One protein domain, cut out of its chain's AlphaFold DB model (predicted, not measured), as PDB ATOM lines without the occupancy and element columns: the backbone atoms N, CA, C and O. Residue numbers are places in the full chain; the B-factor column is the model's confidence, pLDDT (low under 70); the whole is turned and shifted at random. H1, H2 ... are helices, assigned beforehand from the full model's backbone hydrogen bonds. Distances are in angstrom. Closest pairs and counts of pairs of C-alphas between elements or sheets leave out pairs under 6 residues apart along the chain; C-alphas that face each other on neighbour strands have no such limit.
ATOM      1  N   SER A 277     202.173 220.805 267.266       81.38
ATOM      2  CA  SER A 277     201.562 221.432 268.450       81.38
ATOM      3  C   SER A 277     202.136 222.827 268.718       81.38
ATOM      4  O   SER A 277     201.388 223.789 268.871       81.38
ATOM      5  N   LEU A 278     203.468 222.955 268.708       83.81
ATOM      6  CA  LEU A 278     204.148 224.224 268.961       83.81
ATOM      7  C   LEU A 278     203.856 225.234 267.848       83.81
ATOM      8  O   LEU A 278     203.476 226.367 268.127       83.81
ATOM      9  N   LYS A 279     203.931 224.792 266.587       87.50
ATOM     10  CA  LYS A 279     203.586 225.609 265.417       87.50
ATOM     11  C   LYS A 279     202.165 226.170 265.497       87.50
ATOM     12  O   LYS A 279     201.949 227.341 265.197       87.50
ATOM     13  N   ARG A 280     201.196 225.352 265.919       89.62
ATOM     14  CA  ARG A 280     199.786 225.757 266.064       89.62
ATOM     15  C   ARG A 280     199.586 226.739 267.220       89.62
ATOM     16  O   ARG A 280     198.846 227.703 267.056       89.62
ATOM     17  N   LEU A 281     200.271 226.541 268.348       89.88
ATOM     18  CA  LEU A 281     200.248 227.482 269.475       89.88
ATOM     19  C   LEU A 281     200.825 228.853 269.089       89.88
ATOM     20  O   LEU A 281     200.214 229.868 269.414       89.88
ATOM     21  N   VAL A 282     201.949 228.888 268.359       90.00
ATOM     22  CA  VAL A 282     202.523 230.137 267.819       90.00
ATOM     23  C   VAL A 282     201.529 230.816 266.879       90.00
ATOM     24  O   VAL A 282     201.197 231.981 267.080       90.00
ATOM     25  N   TYR A 283     200.971 230.067 265.923       92.06
ATOM     26  CA  TYR A 283     199.977 230.597 264.991       92.06
ATOM     27  C   TYR A 283     198.786 231.242 265.713       92.06
ATOM     28  O   TYR A 283     198.447 232.382 265.408       92.06
ATOM     29  N   VAL A 284     198.178 230.557 266.690       94.06
ATOM     30  CA  VAL A 284     197.020 231.089 267.430       94.06
ATOM     31  C   VAL A 284     197.403 232.281 268.312       94.06
ATOM     32  O   VAL A 284     196.637 233.239 268.391       94.06
ATOM     33  N   LYS A 285     198.588 232.269 268.941       92.12
ATOM     34  CA  LYS A 285     199.107 233.416 269.708       92.12
ATOM     35  C   LYS A 285     199.166 234.675 268.840       92.12
ATOM     36  O   LYS A 285     198.683 235.725 269.268       92.12
ATOM     37  N   ASP A 286     199.744 234.549 267.648       91.44
ATOM     38  CA  ASP A 286     200.018 235.679 266.755       91.44
ATOM     39  C   ASP A 286     198.787 236.089 265.934       91.44
ATOM     40  O   ASP A 286     198.645 237.251 265.564       91.44
ATOM     41  N   ASN A 287     197.841 235.168 265.727       94.88
ATOM     42  CA  ASN A 287     196.616 235.381 264.953       94.88
ATOM     43  C   ASN A 287     195.356 235.253 265.825       94.88
ATOM     44  O   ASN A 287     194.350 234.684 265.398       94.88
ATOM     45  N   TRP A 288     195.398 235.778 267.056       95.94
ATOM     46  CA  TRP A 288     194.322 235.603 268.041       95.94
ATOM     47  C   TRP A 288     192.950 236.051 267.527       95.94
ATOM     48  O   TRP A 288     191.978 235.322 267.671       95.94
ATOM     49  N   SER A 289     192.866 237.211 266.871       96.44
ATOM     50  CA  SER A 289     191.601 237.714 266.319       96.44
ATOM     51  C   SER A 289     191.026 236.774 265.255       96.44
ATOM     52  O   SER A 289     189.827 236.512 265.241       96.44
ATOM     53  N   THR A 290     191.884 236.208 264.403       96.06
ATOM     54  CA  THR A 290     191.490 235.206 263.404       96.06
ATOM     55  C   THR A 290     190.968 233.937 264.071       96.06
ATOM     56  O   THR A 290     189.948 233.403 263.644       96.06
ATOM     57  N   TYR A 291     191.633 233.475 265.135       96.25
ATOM     58  CA  TYR A 291     191.167 232.344 265.935       96.25
ATOM     59  C   TYR A 291     189.791 232.625 266.558       96.25
ATOM     60  O   TYR A 291     188.877 231.823 266.388       96.25
ATOM     61  N   CYS A 292     189.594 233.785 267.193       96.56
ATOM     62  CA  CYS A 292     188.302 234.157 267.777       96.56
ATOM     63  C   CYS A 292     187.177 234.176 266.739       96.56
ATOM     64  O   CYS A 292     186.105 233.632 266.993       96.56
ATOM     65  N   ASN A 293     187.436 234.733 265.553       95.94
ATOM     66  CA  ASN A 293     186.457 234.754 264.468       95.94
ATOM     67  C   ASN A 293     186.078 233.336 264.016       95.94
ATOM     68  O   ASN A 293     184.902 233.068 263.800       95.94
ATOM     69  N   GLN A 294     187.042 232.410 263.929       95.25
ATOM     70  CA  GLN A 294     186.766 231.006 263.593       95.25
ATOM     71  C   GLN A 294     185.874 230.325 264.638       95.25
ATOM     72  O   GLN A 294     184.958 229.591 264.269       95.25
ATOM     73  N   ILE A 295     186.119 230.580 265.928       96.12
ATOM     74  CA  ILE A 295     185.281 230.055 267.011       96.12
ATOM     75  C   ILE A 295     183.866 230.638 266.927       96.12
ATOM     76  O   ILE A 295     182.903 229.881 267.016       96.12
ATOM     77  N   GLN A 296     183.728 231.944 266.687       94.06
ATOM     78  CA  GLN A 296     182.419 232.589 266.566       94.06
ATOM     79  C   GLN A 296     181.628 232.063 265.361       94.06
ATOM     80  O   GLN A 296     180.469 231.694 265.506       94.06
ATOM     81  N   THR A 297     182.268 231.916 264.197       94.06
ATOM     82  CA  THR A 297     181.632 231.293 263.025       94.06
ATOM     83  C   THR A 297     181.153 229.873 263.326       94.06
ATOM     84  O   THR A 297     180.143 229.433 262.784       94.06
ATOM     85  N   LEU A 298     181.855 229.123 264.180       93.94
ATOM     86  CA  LEU A 298     181.407 227.790 264.569       93.94
ATOM     87  C   LEU A 298     180.177 227.831 265.487       93.94
ATOM     88  O   LEU A 298     179.302 226.979 265.337       93.94
ATOM     89  N   VAL A 299     180.080 228.815 266.388       93.69
ATOM     90  CA  VAL A 299     178.865 229.047 267.191       93.69
ATOM     91  C   VAL A 299     177.665 229.251 266.272       93.69
ATOM     92  O   VAL A 299     176.660 228.567 266.433       93.69
ATOM     93  N   ASP A 300     177.804 230.094 265.249       89.12
ATOM     94  CA  ASP A 300     176.718 230.408 264.312       89.12
ATOM     95  C   ASP A 300     176.246 229.177 263.504       89.12
ATOM     96  O   ASP A 300     175.114 229.129 263.030       89.12
ATOM     97  N   ASN A 301     177.107 228.160 263.368       88.19
ATOM     98  CA  ASN A 301     176.855 226.940 262.597       88.19
ATOM     99  C   ASN A 301     176.519 225.707 263.457       88.19
ATOM    100  O   ASN A 301     176.370 224.609 262.914       88.19
ATOM    101  N   THR A 302     176.424 225.840 264.785       87.50
ATOM    102  CA  THR A 302     176.150 224.712 265.690       87.50
ATOM    103  C   THR A 302     175.032 225.037 266.673       87.50
ATOM    104  O   THR A 302     175.081 226.023 267.398       87.50
ATOM    105  N   SER A 303     174.011 224.180 266.723       79.00
ATOM    106  CA  SER A 303     172.832 224.377 267.580       79.00
ATOM    107  C   SER A 303     172.918 223.662 268.932       79.00
ATOM    108  O   SER A 303     172.135 223.959 269.829       79.00
ATOM    109  N   GLN A 304     173.852 222.720 269.089       91.31
ATOM    110  CA  GLN A 304     174.027 221.881 270.280       91.31
ATOM    111  C   GLN A 304     175.449 222.032 270.836       91.31
ATOM    112  O   GLN A 304     176.424 222.031 270.074       91.31
ATOM    113  N   VAL A 305     175.576 222.102 272.162       94.06
ATOM    114  CA  VAL A 305     176.864 222.271 272.855       94.06
ATOM    115  C   VAL A 305     177.797 221.092 272.590       94.06
ATOM    116  O   VAL A 305     178.973 221.274 272.281       94.06
ATOM    117  N   GLU A 306     177.277 219.871 272.638       95.44
ATOM    118  CA  GLU A 306     178.028 218.645 272.385       95.44
ATOM    119  C   GLU A 306     178.574 218.624 270.956       95.44
ATOM    120  O   GLU A 306     179.712 218.211 270.728       95.44
ATOM    121  N   GLN A 307     177.795 219.114 269.986       95.25
ATOM    122  CA  GLN A 307     178.219 219.221 268.591       95.25
ATOM    123  C   GLN A 307     179.322 220.275 268.422       95.25
ATOM    124  O   GLN A 307     180.307 220.025 267.718       95.25
ATOM    125  N   PHE A 308     179.190 221.423 269.090       97.06
ATOM    126  CA  PHE A 308     180.208 222.474 269.114       97.06
ATOM    127  C   PHE A 308     181.536 221.953 269.685       97.06
ATOM    128  O   PHE A 308     182.574 222.015 269.019       97.06
ATOM    129  N   VAL A 309     181.495 221.338 270.872       96.88
ATOM    130  CA  VAL A 309     182.675 220.761 271.535       96.88
ATOM    131  C   VAL A 309     183.281 219.629 270.704       96.88
ATOM    132  O   VAL A 309     184.499 219.596 270.527       96.88
ATOM    133  N   THR A 310     182.465 218.740 270.130       96.19
ATOM    134  CA  THR A 310     182.941 217.657 269.248       96.19
ATOM    135  C   THR A 310     183.680 218.214 268.034       96.19
ATOM    136  O   THR A 310     184.757 217.726 267.684       96.19
ATOM    137  N   THR A 311     183.137 219.259 267.407       95.19
ATOM    138  CA  THR A 311     183.738 219.869 266.215       95.19
ATOM    139  C   THR A 311     185.095 220.490 266.538       95.19
ATOM    140  O   THR A 311     186.073 220.228 265.835       95.19
ATOM    141  N   LEU A 312     185.197 221.226 267.649       95.12
ATOM    142  CA  LEU A 312     186.467 221.780 268.127       95.12
ATOM    143  C   LEU A 312     187.479 220.693 268.505       95.12
ATOM    144  O   LEU A 312     188.661 220.801 268.168       95.12
ATOM    145  N   TRP A 313     187.024 219.634 269.179       94.69
ATOM    146  CA  TRP A 313     187.861 218.517 269.617       94.69
ATOM    147  C   TRP A 313     188.491 217.748 268.444       94.69
ATOM    148  O   TRP A 313     189.626 217.251 268.537       94.69
ATOM    149  N   MET A 314     187.750 217.651 267.341       92.75
ATOM    150  CA  MET A 314     188.116 216.912 266.132       92.75
ATOM    151  C   MET A 314     188.767 217.782 265.045       92.75
ATOM    152  O   MET A 314     189.143 217.256 263.995       92.75
ATOM    153  N   ASP A 315     188.954 219.082 265.288       91.25
ATOM    154  CA  ASP A 315     189.544 220.013 264.323       91.25
ATOM    155  C   ASP A 315     190.962 219.592 263.901       91.25
ATOM    156  O   ASP A 315     191.944 219.718 264.632       91.25
ATOM    157  N   LYS A 316     191.119 219.151 262.652       86.88
ATOM    158  CA  LYS A 316     192.418 218.707 262.131       86.88
ATOM    159  C   LYS A 316     193.477 219.811 262.113       86.88
ATOM    160  O   LYS A 316     194.667 219.478 262.168       86.88
ATOM    161  N   LYS A 317     193.090 221.087 262.019       89.12
ATOM    162  CA  LYS A 317     194.009 222.227 261.902       89.12
ATOM    163  C   LYS A 317     194.477 222.736 263.258       89.12
ATOM    164  O   LYS A 317     195.670 222.994 263.386       89.12
ATOM    165  N   LEU A 318     193.586 222.842 264.247       91.62
ATOM    166  CA  LEU A 318     193.906 223.418 265.558       91.62
ATOM    167  C   LEU A 318     193.591 222.502 266.754       91.62
ATOM    168  O   LEU A 318     193.631 222.988 267.884       91.62
ATOM    169  N   LYS A 319     193.357 221.187 266.567       89.75
ATOM    170  CA  LYS A 319     193.035 220.245 267.668       89.75
ATOM    171  C   LYS A 319     193.918 220.414 268.902       89.75
ATOM    172  O   LYS A 319     193.402 220.420 270.008       89.75
ATOM    173  N   GLU A 320     195.231 220.567 268.761       87.00
ATOM    174  CA  GLU A 320     196.147 220.644 269.903       87.00
ATOM    175  C   GLU A 320     195.888 221.896 270.751       87.00
ATOM    176  O   GLU A 320     196.062 221.845 271.968       87.00
ATOM    177  N   VAL A 321     195.453 222.994 270.125       91.50
ATOM    178  CA  VAL A 321     195.079 224.238 270.808       91.50
ATOM    179  C   VAL A 321     193.668 224.114 271.375       91.50
ATOM    180  O   VAL A 321     193.481 224.299 272.577       91.50
ATOM    181  N   ASN A 322     192.701 223.699 270.551       93.75
ATOM    182  CA  ASN A 322     191.299 223.565 270.950       93.75
ATOM    183  C   ASN A 322     191.137 222.603 272.130       93.75
ATOM    184  O   ASN A 322     190.488 222.941 273.110       93.75
ATOM    185  N   ARG A 323     191.783 221.431 272.094       92.00
ATOM    186  CA  ARG A 323     191.732 220.443 273.185       92.00
ATOM    187  C   ARG A 323     192.300 220.998 274.490       92.00
ATOM    188  O   ARG A 323     191.722 220.771 275.547       92.00
ATOM    189  N   ARG A 324     193.412 221.744 274.431       89.00
ATOM    190  CA  ARG A 324     194.006 222.387 275.618       89.00
ATOM    191  C   ARG A 324     193.079 223.442 276.206       89.00
ATOM    192  O   ARG A 324     192.935 223.488 277.420       89.00
ATOM    193  N   LEU A 325     192.455 224.261 275.364       92.19
ATOM    194  CA  LEU A 325     191.533 225.295 275.825       92.19
ATOM    195  C   LEU A 325     190.228 224.698 276.358       92.19
ATOM    196  O   LEU A 325     189.822 225.057 277.455       92.19
ATOM    197  N   LEU A 326     189.625 223.725 275.674       93.81
ATOM    198  CA  LEU A 326     188.414 223.038 276.142       93.81
ATOM    199  C   LEU A 326     188.599 222.404 277.526       93.81
ATOM    200  O   LEU A 326     187.707 222.450 278.364       93.81
ATOM    201  N   LEU A 327     189.777 221.851 277.799       90.44
ATOM    202  CA  LEU A 327     190.055 221.230 279.088       90.44
ATOM    203  C   LEU A 327     190.449 222.228 280.192       90.44
ATOM    204  O   LEU A 327     190.590 221.800 281.332       90.44
ATOM    205  N   ARG A 328     190.666 223.522 279.893       88.88
ATOM    206  CA  ARG A 328     191.201 224.496 280.874       88.88
ATOM    207  C   ARG A 328     190.416 225.790 281.021       88.88
ATOM    208  O   ARG A 328     190.429 226.377 282.093       88.88
ATOM    209  N   ALA A 329     189.767 226.255 279.962       91.00
ATOM    210  CA  ALA A 329     189.176 227.589 279.912       91.00
ATOM    211  C   ALA A 329     187.958 227.763 280.832       91.00
ATOM    212  O   ALA A 329     187.583 228.900 281.103       91.00
ATOM    213  N   HIS A 330     187.358 226.664 281.307       88.12
ATOM    214  CA  HIS A 330     186.212 226.697 282.217       88.12
ATOM    215  C   HIS A 330     186.567 227.243 283.608       88.12
ATOM    216  O   HIS A 330     185.709 227.838 284.242       88.12
ATOM    217  N   THR A 331     187.823 227.123 284.062       81.88
ATOM    218  CA  THR A 331     188.243 227.572 285.400       81.88
ATOM    219  C   THR A 331     189.344 228.637 285.356       81.88
ATOM    220  O   THR A 331     190.135 228.738 284.409       81.88
ATOM    221  N   ARG A 332     189.382 229.466 286.405       70.62
ATOM    222  CA  ARG A 332     190.465 230.425 286.684       70.62
ATOM    223  C   ARG A 332     191.543 229.841 287.593       70.62
ATOM    224  O   ARG A 332     192.635 230.408 287.650       70.62
ATOM    225  N   ASP A 333     191.257 228.724 288.257       67.06
ATOM    226  CA  ASP A 333     192.260 227.986 289.007       67.06
ATOM    227  C   ASP A 333     193.286 227.443 288.013       67.06
ATOM    228  O   ASP A 333     192.942 226.855 286.984       67.06
ATOM    229  N   GLY A 334     194.568 227.693 288.271       57.44
ATOM    230  CA  GLY A 334     195.636 227.252 287.385       57.44
ATOM    231  C   GLY A 334     195.634 225.730 287.264       57.44
ATOM    232  O   GLY A 334     196.184 225.039 288.122       57.44
ATOM    233  N   ILE A 335     195.058 225.188 286.185       58.00
ATOM    234  CA  ILE A 335     195.228 223.777 285.835       58.00
ATOM    235  C   ILE A 335     196.658 223.620 285.324       58.00
ATOM    236  O   ILE A 335     196.944 223.708 284.127       58.00
ATOM    237  N   ASN A 336     197.571 223.406 286.272       46.69
ATOM    238  CA  ASN A 336     198.997 223.230 286.013       46.69
ATOM    239  C   ASN A 336     199.255 222.035 285.082       46.69
ATOM    240  O   ASN A 336     200.239 222.020 284.345       46.69
ATOM    241  N   TYR A 337     198.360 221.041 285.099       54.28
ATOM    242  CA  TYR A 337     198.481 219.806 284.341       54.28
ATOM    243  C   TYR A 337     197.125 219.083 284.255       54.28
ATOM    244  O   TYR A 337     196.436 218.966 285.266       54.28
ATOM    245  N   ILE A 338     196.736 218.593 283.072       58.56
ATOM    246  CA  ILE A 338     195.521 217.771 282.914       58.56
ATOM    247  C   ILE A 338     195.957 216.313 282.870       58.56
ATOM    248  O   ILE A 338     196.643 215.906 281.932       58.56
ATOM    249  N   GLN A 339     195.578 215.568 283.904       54.62
ATOM    250  CA  GLN A 339     195.834 214.137 284.039       54.62
ATOM    251  C   GLN A 339     194.944 213.326 283.080       54.62
ATOM    252  O   GLN A 339     194.011 213.856 282.475       54.62
ATOM    253  N   ASP A 340     195.250 212.034 282.946       63.88
ATOM    254  CA  ASP A 340     194.394 211.031 282.309       63.88
ATOM    255  C   ASP A 340     192.914 211.239 282.691       63.88
ATOM    256  O   ASP A 340     192.576 211.325 283.873       63.88
ATOM    257  N   LEU A 341     192.035 211.331 281.685       75.19
ATOM    258  CA  LEU A 341     190.592 211.543 281.860       75.19
ATOM    259  C   LEU A 341     189.869 210.296 282.402       75.19
ATOM    260  O   LEU A 341     188.641 210.278 282.454       75.19
ATOM    261  N   ASN A 342     190.617 209.256 282.787       76.31
ATOM    262  CA  ASN A 342     190.114 207.963 283.236       76.31
ATOM    263  C   ASN A 342     189.193 207.313 282.188       76.31
ATOM    264  O   ASN A 342     188.174 206.698 282.503       76.31
ATOM    265  N   ILE A 343     189.553 207.476 280.913       80.12
ATOM    266  CA  ILE A 343     188.869 206.867 279.772       80.12
ATOM    267  C   ILE A 343     189.793 205.796 279.213       80.12
ATOM    268  O   ILE A 343     190.927 206.083 278.836       80.12
ATOM    269  N   LYS A 344     189.302 204.557 279.106       79.88
ATOM    270  CA  LYS A 344     190.099 203.425 278.616       79.88
ATOM    271  C   LYS A 344     190.795 203.761 277.287       79.88
ATOM    272  O   LYS A 344     190.150 204.115 276.298       79.88
ATOM    273  N   GLY A 345     192.122 203.624 277.267       77.88
ATOM    274  CA  GLY A 345     192.961 203.877 276.091       77.88
ATOM    275  C   GLY A 345     193.274 205.352 275.813       77.88
ATOM    276  O   GLY A 345     193.982 205.638 274.846       77.88
ATOM    277  N   ILE A 346     192.786 206.282 276.634       80.75
ATOM    278  CA  ILE A 346     193.264 207.665 276.671       80.75
ATOM    279  C   ILE A 346     194.338 207.747 277.751       80.75
ATOM    280  O   ILE A 346     194.207 207.168 278.814       80.75
ATOM    281  N   THR A 347     195.432 208.418 277.432       77.06
ATOM    282  CA  THR A 347     196.579 208.659 278.309       77.06
ATOM    283  C   THR A 347     196.999 210.109 278.126       77.06
ATOM    284  O   THR A 347     196.640 210.744 277.131       77.06
ATOM    285  N   GLU A 348     197.829 210.638 279.020       67.25
ATOM    286  CA  GLU A 348     198.449 211.954 278.823       67.25
ATOM    287  C   GLU A 348     199.098 212.088 277.430       67.25
ATOM    288  O   GLU A 348     198.897 213.082 276.727       67.25
ATOM    289  N   HIS A 349     199.838 211.061 276.999       69.12
ATOM    290  CA  HIS A 349     200.610 211.097 275.760       69.12
ATOM    291  C   HIS A 349     199.753 211.191 274.498       69.12
ATOM    292  O   HIS A 349     200.205 211.758 273.501       69.12
ATOM    293  N   ASN A 350     198.528 210.654 274.510       82.06
ATOM    294  CA  ASN A 350     197.656 210.672 273.336       82.06
ATOM    295  C   ASN A 350     196.491 211.669 273.444       82.06
ATOM    296  O   ASN A 350     195.941 212.019 272.405       82.06
ATOM    297  N   LEU A 351     196.188 212.221 274.623       85.25
ATOM    298  CA  LEU A 351     195.049 213.122 274.842       85.25
ATOM    299  C   LEU A 351     195.010 214.301 273.852       85.25
ATOM    300  O   LEU A 351     193.983 214.593 273.233       85.25
ATOM    301  N   TYR A 352     196.143 214.973 273.651       82.31
ATOM    302  CA  TYR A 352     196.191 216.175 272.812       82.31
ATOM    303  C   TYR A 352     196.495 215.897 271.340       82.31
ATOM    304  O   TYR A 352     195.989 216.598 270.465       82.31
ATOM    305  N   ILE A 353     197.339 214.902 271.060       79.94
ATOM    306  CA  ILE A 353     197.892 214.664 269.715       79.94
ATOM    307  C   ILE A 353     197.310 213.423 269.033       79.94
ATOM    308  O   ILE A 353     197.357 213.323 267.804       79.94
ATOM    309  N   GLY A 354     196.730 212.508 269.805       83.69
ATOM    310  CA  GLY A 354     196.263 211.205 269.360       83.69
ATOM    311  C   GLY A 354     194.955 211.236 268.580       83.69
ATOM    312  O   GLY A 354     194.179 212.202 268.601       83.69
ATOM    313  N   THR A 355     194.731 210.130 267.878       88.38
ATOM    314  CA  THR A 355     193.462 209.791 267.235       88.38
ATOM    315  C   THR A 355     192.614 209.022 268.236       88.38
ATOM    316  O   THR A 355     193.088 208.042 268.804       88.38
ATOM    317  N   HIS A 356     191.384 209.475 268.469       91.88
ATOM    318  CA  HIS A 356     190.482 208.875 269.451       91.88
ATOM    319  C   HIS A 356     189.361 208.131 268.736       91.88
ATOM    320  O   HIS A 356     188.847 208.600 267.719       91.88
ATOM    321  N   GLN A 357     188.990 206.975 269.274       93.25
ATOM    322  CA  GLN A 357     187.859 206.197 268.787       93.25
ATOM    323  C   GLN A 357     186.540 206.927 269.079       93.25
ATOM    324  O   GLN A 357     186.470 207.668 270.062       93.25
ATOM    325  N   PRO A 358     185.469 206.695 268.298       93.81
ATOM    326  CA  PRO A 358     184.199 207.405 268.472       93.81
ATOM    327  C   PRO A 358     183.655 207.367 269.908       93.81
ATOM    328  O   PRO A 358     183.298 208.404 270.458       93.81
ATOM    329  N   HIS A 359     183.688 206.201 270.564       92.62
ATOM    330  CA  HIS A 359     183.245 206.056 271.956       92.62
ATOM    331  C   HIS A 359     184.106 206.860 272.948       92.62
ATOM    332  O   HIS A 359     183.590 207.387 273.929       92.62
ATOM    333  N   GLN A 360     185.411 206.996 272.690       93.56
ATOM    334  CA  GLN A 360     186.296 207.821 273.514       93.56
ATOM    335  C   GLN A 360     185.958 209.302 273.346       93.56
ATOM    336  O   GLN A 360     185.933 210.029 274.332       93.56
ATOM    337  N   VAL A 361     185.671 209.746 272.116       94.88
ATOM    338  CA  VAL A 361     185.272 211.135 271.837       94.88
ATOM    339  C   VAL A 361     183.984 211.485 272.574       94.88
ATOM    340  O   VAL A 361     183.951 212.517 273.231       94.88
ATOM    341  N   VAL A 362     182.969 210.615 272.542       95.62
ATOM    342  CA  VAL A 362     181.708 210.823 273.279       95.62
ATOM    343  C   VAL A 362     181.965 211.026 274.775       95.62
ATOM    344  O   VAL A 362     181.505 212.011 275.350       95.62
ATOM    345  N   ASN A 363     182.764 210.152 275.395       93.75
ATOM    346  CA  ASN A 363     183.090 210.259 276.820       93.75
ATOM    347  C   ASN A 363     183.874 211.539 277.141       93.75
ATOM    348  O   ASN A 363     183.586 212.210 278.128       93.75
ATOM    349  N   ILE A 364     184.845 211.906 276.299       94.12
ATOM    350  CA  ILE A 364     185.617 213.142 276.468       94.12
ATOM    351  C   ILE A 364     184.703 214.368 276.389       94.12
ATOM    352  O   ILE A 364     184.785 215.250 277.242       94.12
ATOM    353  N   VAL A 365     183.842 214.424 275.371       95.94
ATOM    354  CA  VAL A 365     182.905 215.532 275.167       95.94
ATOM    355  C   VAL A 365     181.988 215.658 276.376       95.94
ATOM    356  O   VAL A 365     181.868 216.757 276.900       95.94
ATOM    357  N   SER A 366     181.446 214.547 276.886       95.00
ATOM    358  CA  SER A 366     180.607 214.542 278.089       95.00
ATOM    359  C   SER A 366     181.317 215.104 279.326       95.00
ATOM    360  O   SER A 366     180.696 215.830 280.098       95.00
ATOM    361  N   ILE A 367     182.605 214.800 279.525       92.62
ATOM    362  CA  ILE A 367     183.387 215.366 280.637       92.62
ATOM    363  C   ILE A 367     183.575 216.873 280.448       92.62
ATOM    364  O   ILE A 367     183.404 217.647 281.386       92.62
ATOM    365  N   ILE A 368     183.931 217.303 279.235       93.94
ATOM    366  CA  ILE A 368     184.173 218.717 278.931       93.94
ATOM    367  C   ILE A 368     182.897 219.534 279.124       93.94
ATOM    368  O   ILE A 368     182.940 220.564 279.793       93.94
ATOM    369  N   THR A 369     181.767 219.085 278.573       95.12
ATOM    370  CA  THR A 369     180.491 219.799 278.701       95.12
ATOM    371  C   THR A 369     180.036 219.873 280.154       95.12
ATOM    372  O   THR A 369     179.638 220.947 280.596       95.12
ATOM    373  N   ALA A 370     180.189 218.792 280.928       93.56
ATOM    374  CA  ALA A 370     179.910 218.798 282.362       93.56
ATOM    375  C   ALA A 370     180.782 219.811 283.124       93.56
ATOM    376  O   ALA A 370     180.270 220.553 283.958       93.56
ATOM    377  N   ASN A 371     182.080 219.898 282.814       91.75
ATOM    378  CA  ASN A 371     182.980 220.860 283.457       91.75
ATOM    379  C   ASN A 371     182.588 222.316 283.165       91.75
ATOM    380  O   ASN A 371     182.602 223.138 284.073       91.75
ATOM    381  N   PHE A 372     182.206 222.641 281.925       93.38
ATOM    382  CA  PHE A 372     181.705 223.980 281.589       93.38
ATOM    383  C   PHE A 372     180.355 224.277 282.256       93.38
ATOM    384  O   PHE A 372     180.170 225.368 282.792       93.38
ATOM    385  N   ALA A 373     179.442 223.303 282.291       93.75
ATOM    386  CA  ALA A 373     178.139 223.453 282.935       93.75
ATOM    387  C   ALA A 373     178.254 223.680 284.454       93.75
ATOM    388  O   ALA A 373     177.500 224.479 285.013       93.75
ATOM    389  N   ASN A 374     179.215 223.027 285.117       91.75
ATOM    390  CA  ASN A 374     179.506 223.237 286.542       91.75
ATOM    391  C   ASN A 374     179.981 224.668 286.846       91.75
ATOM    392  O   ASN A 374     179.760 225.162 287.947       91.75
ATOM    393  N   GLU A 375     180.585 225.336 285.862       89.31
ATOM    394  CA  GLU A 375     181.065 226.723 285.943       89.31
ATOM    395  C   GLU A 375     180.055 227.729 285.347       89.31
ATOM    396  O   GLU A 375     180.369 228.902 285.145       89.31
ATOM    397  N   GLY A 376     178.827 227.285 285.051       92.12
ATOM    398  CA  GLY A 376     177.733 228.141 284.585       92.12
ATOM    399  C   GLY A 376     177.705 228.429 283.079       92.12
ATOM    400  O   GLY A 376     176.958 229.310 282.656       92.12
ATOM    401  N   ALA A 377     178.488 227.718 282.261       93.50
ATOM    402  CA  ALA A 377     178.474 227.845 280.802       93.50
ATOM    403  C   ALA A 377     177.643 226.719 280.163       93.50
ATOM    404  O   ALA A 377     178.092 225.574 280.087       93.50
ATOM    405  N   TYR A 378     176.437 227.049 279.688       94.00
ATOM    406  CA  TYR A 378     175.445 226.068 279.220       94.00
ATOM    407  C   TYR A 378     175.189 226.106 277.713       94.00
ATOM    408  O   TYR A 378     174.508 225.228 277.191       94.00
ATOM    409  N   THR A 379     175.698 227.116 277.007       94.81
ATOM    410  CA  THR A 379     175.495 227.291 275.565       94.81
ATOM    411  C   THR A 379     176.817 227.323 274.800       94.81
ATOM    412  O   THR A 379     177.882 227.599 275.359       94.81
ATOM    413  N   SER A 380     176.766 227.082 273.484       95.62
ATOM    414  CA  SER A 380     177.944 227.204 272.611       95.62
ATOM    415  C   SER A 380     178.544 228.613 272.667       95.62
ATOM    416  O   SER A 380     179.763 228.761 272.614       95.62
ATOM    417  N   ALA A 381     177.700 229.639 272.831       94.81
ATOM    418  CA  ALA A 381     178.128 231.025 272.987       94.81
ATOM    419  C   ALA A 381     178.881 231.253 274.311       94.81
ATOM    420  O   ALA A 381     179.927 231.904 274.303       94.81
ATOM    421  N   ASP A 382     178.418 230.667 275.422       94.62
ATOM    422  CA  ASP A 382     179.100 230.772 276.723       94.62
ATOM    423  C   ASP A 382     180.495 230.142 276.669       94.62
ATOM    424  O   ASP A 382     181.492 230.745 277.077       94.62
ATOM    425  N   ILE A 383     180.588 228.935 276.101       95.69
ATOM    426  CA  ILE A 383     181.865 228.237 275.941       95.69
ATOM    427  C   ILE A 383     182.781 229.033 275.003       95.69
ATOM    428  O   ILE A 383     183.954 229.232 275.317       95.69
ATOM    429  N   ALA A 384     182.272 229.542 273.879       96.31
ATOM    430  CA  ALA A 384     183.049 230.376 272.963       96.31
ATOM    431  C   ALA A 384     183.598 231.640 273.641       96.31
ATOM    432  O   ALA A 384     184.773 231.967 273.451       96.31
ATOM    433  N   ALA A 385     182.801 232.315 274.472       95.06
ATOM    434  CA  ALA A 385     183.243 233.477 275.241       95.06
ATOM    435  C   ALA A 385     184.395 233.120 276.196       95.06
ATOM    436  O   ALA A 385     185.364 233.875 276.324       95.06
ATOM    437  N   LEU A 386     184.347 231.940 276.818       94.81
ATOM    438  CA  LEU A 386     185.440 231.445 277.657       94.81
ATOM    439  C   LEU A 386     186.687 231.102 276.835       94.81
ATOM    440  O   LEU A 386     187.793 231.465 277.235       94.81
ATOM    441  N   LEU A 387     186.537 230.473 275.668       95.06
ATOM    442  CA  LEU A 387     187.648 230.081 274.790       95.06
ATOM    443  C   LEU A 387     188.351 231.263 274.092       95.06
ATOM    444  O   LEU A 387     189.491 231.107 273.654       95.06
ATOM    445  N   THR A 388     187.704 232.427 273.975       96.06
ATOM    446  CA  THR A 388     188.190 233.573 273.175       96.06
ATOM    447  C   THR A 388     188.576 234.806 273.997       96.06
ATOM    448  O   THR A 388     189.094 235.789 273.455       96.06
ATOM    449  N   ASN A 389     188.401 234.758 275.318       93.69
ATOM    450  CA  ASN A 389     188.763 235.856 276.212       93.69
ATOM    451  C   ASN A 389     190.287 235.977 276.462       93.69
ATOM    452  O   ASN A 389     191.107 235.146 276.057       93.69
ATOM    453  N   ASN A 390     190.676 237.029 277.193       92.12
ATOM    454  CA  ASN A 390     192.075 237.285 277.560       92.12
ATOM    455  C   ASN A 390     192.691 236.177 278.431       92.12
ATOM    456  O   ASN A 390     193.895 235.933 278.334       92.12
ATOM    457  N   HIS A 391     191.886 235.498 279.255       91.19
ATOM    458  CA  HIS A 391     192.343 234.355 280.051       91.19
ATOM    459  C   HIS A 391     192.787 233.208 279.143       91.19
ATOM    460  O   HIS A 391     193.930 232.770 279.229       91.19
ATOM    461  N   SER A 392     191.960 232.813 278.176       92.62
ATOM    462  CA  SER A 392     192.302 231.785 277.189       92.62
ATOM    463  C   SER A 392     193.483 232.172 276.304       92.62
ATOM    464  O   SER A 392     194.352 231.339 276.037       92.62
ATOM    465  N   LYS A 393     193.609 233.451 275.928       93.19
ATOM    466  CA  LYS A 393     194.813 233.941 275.238       93.19
ATOM    467  C   LYS A 393     196.074 233.730 276.081       93.19
ATOM    468  O   LYS A 393     197.114 233.321 275.562       93.19
ATOM    469  N   ASN A 394     195.990 233.993 277.383       89.81
ATOM    470  CA  ASN A 394     197.092 233.754 278.311       89.81
ATOM    471  C   ASN A 394     197.348 232.256 278.523       89.81
ATOM    472  O   ASN A 394     198.512 231.866 278.567       89.81
ATOM    473  N   LEU A 395     196.314 231.407 278.546       89.31
ATOM    474  CA  LEU A 395     196.473 229.949 278.568       89.31
ATOM    475  C   LEU A 395     197.245 229.448 277.341       89.31
ATOM    476  O   LEU A 395     198.139 228.618 277.495       89.31
ATOM    477  N   VAL A 396     196.978 229.974 276.139       90.38
ATOM    478  CA  VAL A 396     197.765 229.644 274.932       90.38
ATOM    479  C   VAL A 396     199.232 230.040 275.106       90.38
ATOM    480  O   VAL A 396     200.115 229.226 274.830       90.38
ATOM    481  N   LYS A 397     199.515 231.249 275.609       87.50
ATOM    482  CA  LYS A 397     200.893 231.708 275.873       87.50
ATOM    483  C   LYS A 397     201.603 230.846 276.920       87.50
ATOM    484  O   LYS A 397     202.764 230.495 276.736       87.50
ATOM    485  N   GLN A 398     200.909 230.469 277.991       83.88
ATOM    486  CA  GLN A 398     201.438 229.572 279.017       83.88
ATOM    487  C   GLN A 398     201.712 228.181 278.441       83.88
ATOM    488  O   GLN A 398     202.792 227.642 278.653       83.88
ATOM    489  N   CYS A 399     200.787 227.618 277.656       82.75
ATOM    490  CA  CYS A 399     200.999 226.345 276.965       82.75
ATOM    491  C   CYS A 399     202.222 226.412 276.052       82.75
ATOM    492  O   CYS A 399     203.041 225.501 276.074       82.75
ATOM    493  N   LEU A 400     202.378 227.500 275.293       82.19
ATOM    494  CA  LEU A 400     203.550 227.721 274.453       82.19
ATOM    495  C   LEU A 400     204.839 227.727 275.283       82.19
ATOM    496  O   LEU A 400     205.790 227.037 274.934       82.19
ATOM    497  N   TRP A 401     204.857 228.467 276.392       76.94
ATOM    498  CA  TRP A 401     206.007 228.549 277.292       76.94
ATOM    499  C   TRP A 401     206.362 227.190 277.911       76.94
ATOM    500  O   TRP A 401     207.533 226.811 277.932       76.94
ATOM    501  N   PHE A 402     205.364 226.425 278.364       74.50
ATOM    502  CA  PHE A 402     205.571 225.092 278.928       74.50
ATOM    503  C   PHE A 402     206.072 224.101 277.877       74.50
ATOM    504  O   PHE A 402     207.035 223.388 278.132       74.50
ATOM    505  N   GLU A 403     205.481 224.075 276.683       74.06
ATOM    506  CA  GLU A 403     205.936 223.202 275.595       74.06
ATOM    507  C   GLU A 403     207.355 223.573 275.136       74.06
ATOM    508  O   GLU A 403     208.167 222.685 274.883       74.06
ATOM    509  N   ALA A 404     207.690 224.870 275.103       69.69
ATOM    510  CA  ALA A 404     209.017 225.365 274.742       69.69
ATOM    511  C   ALA A 404     210.101 225.056 275.797       69.69
ATOM    512  O   ALA A 404     211.232 224.734 275.429       69.69
ATOM    513  N   ARG A 405     209.782 225.125 277.104       64.38
ATOM    514  CA  ARG A 405     210.748 224.892 278.204       64.38
ATOM    515  C   ARG A 405     210.789 223.451 278.715       64.38
ATOM    516  O   ARG A 405     211.884 222.919 278.928       64.38
ATOM    517  N   ASN A 406     209.621 222.847 278.932       54.81
ATOM    518  CA  ASN A 406     209.435 221.541 279.580       54.81
ATOM    519  C   ASN A 406     209.193 220.407 278.585       54.81
ATOM    520  O   ASN A 406     209.248 219.239 278.969       54.81
ATOM    521  N   GLY A 407     208.951 220.717 277.311       50.12
ATOM    522  CA  GLY A 407     208.878 219.702 276.278       50.12
ATOM    523  C   GLY A 407     210.226 219.003 276.145       50.12
ATOM    524  O   GLY A 407     211.091 219.465 275.407       50.12
TER     525      GLY A 407
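This is residues 277 to 407 of the 551 residues of the protein "Putative methylase protein" of Psychrobacter sp (UniProt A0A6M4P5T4). The short helix H4 sits in the middle of a body of helices, with H1 and H8 on one side of it and H3 and H6 on the opposite side. H2 and H7 run side by side across a third side, and the short H5, which touches no helix, lies on the side opposite them, reached from H4 by the long loop of residues 327 to 347. The printed part has 131 residues with eight named helices, H1 to H8 in order, and no named strand, and its class is all helix. It is compact, with a radius of gyration of the C-alphas of 13.7 A, and rounded, spanning 37 by 35 by 28 A.

H1, residues 277 to 286, begins at C-alpha 277 (201.562, 221.432, 268.450) and is 14.4 A long. H2, residues 288 to 300, measures 18.7 A. H3, residues 305 to 313, measures 12.1 A, and H4, residues 319 to 326, 10.0 A. H5 is residues 348 to 351, 5.4 A. H6, residues 358 to 374, measures 24.5 A from C-alpha 358 at (184.199, 207.405, 268.472). H7, residues 380 to 388, measures 12.1 A. H8, residues 390 to 406, measures 23.5 A and ends at C-alpha 406 (209.435, 221.541, 279.580).

H4 is the hub, touching H1, H3 and H8. H1 touches it at a steep tilt of 66 degrees, the C-alphas of Ser 277 and Glu 320 coming closest at 5.7 A. H3 and H4 form a helical hairpin, closest at the C-alphas of Trp 313 and Arg 323, 5.6 A. H8 touches H4 with residues 392 to 396 alone, closest at Leu 325 and Ser 392, whose C-alphas are 6.7 A apart. H1 and H8 touch, opposite ways at 39 degrees, a steep tilt, with the C-alphas of Leu 281 and Leu 400 closest at 6.0 A. H3 touches H6 at a steep tilt of 61 degrees, closest at the C-alphas of Thr 310 and Val 365, 6.3 A. H2 touches H7 at a shallow tilt of 5 degrees, opposite ways, the C-alphas of Cys 292 and Thr 388 closest at 5.4 A. H5 touches no helix and is only just apart from H4, 8.2 A at the closest C-alphas. Every O i to N i+4 pair is within hydrogen-bond range in H1, H2, H3, H6, H7 and H8, and 3 of 4 in H4; H5 is too short for such a pair.

The two C-alphas farthest apart, those of Ser 303 and Arg 405, are 39.4 A apart. The printed part has no cut. The link from H4 to H5, 21 residues, is long. The mean pLDDT of the printed part is 87.0, and residues 333 to 340, 348 to 349 and 404 to 407 are under 70.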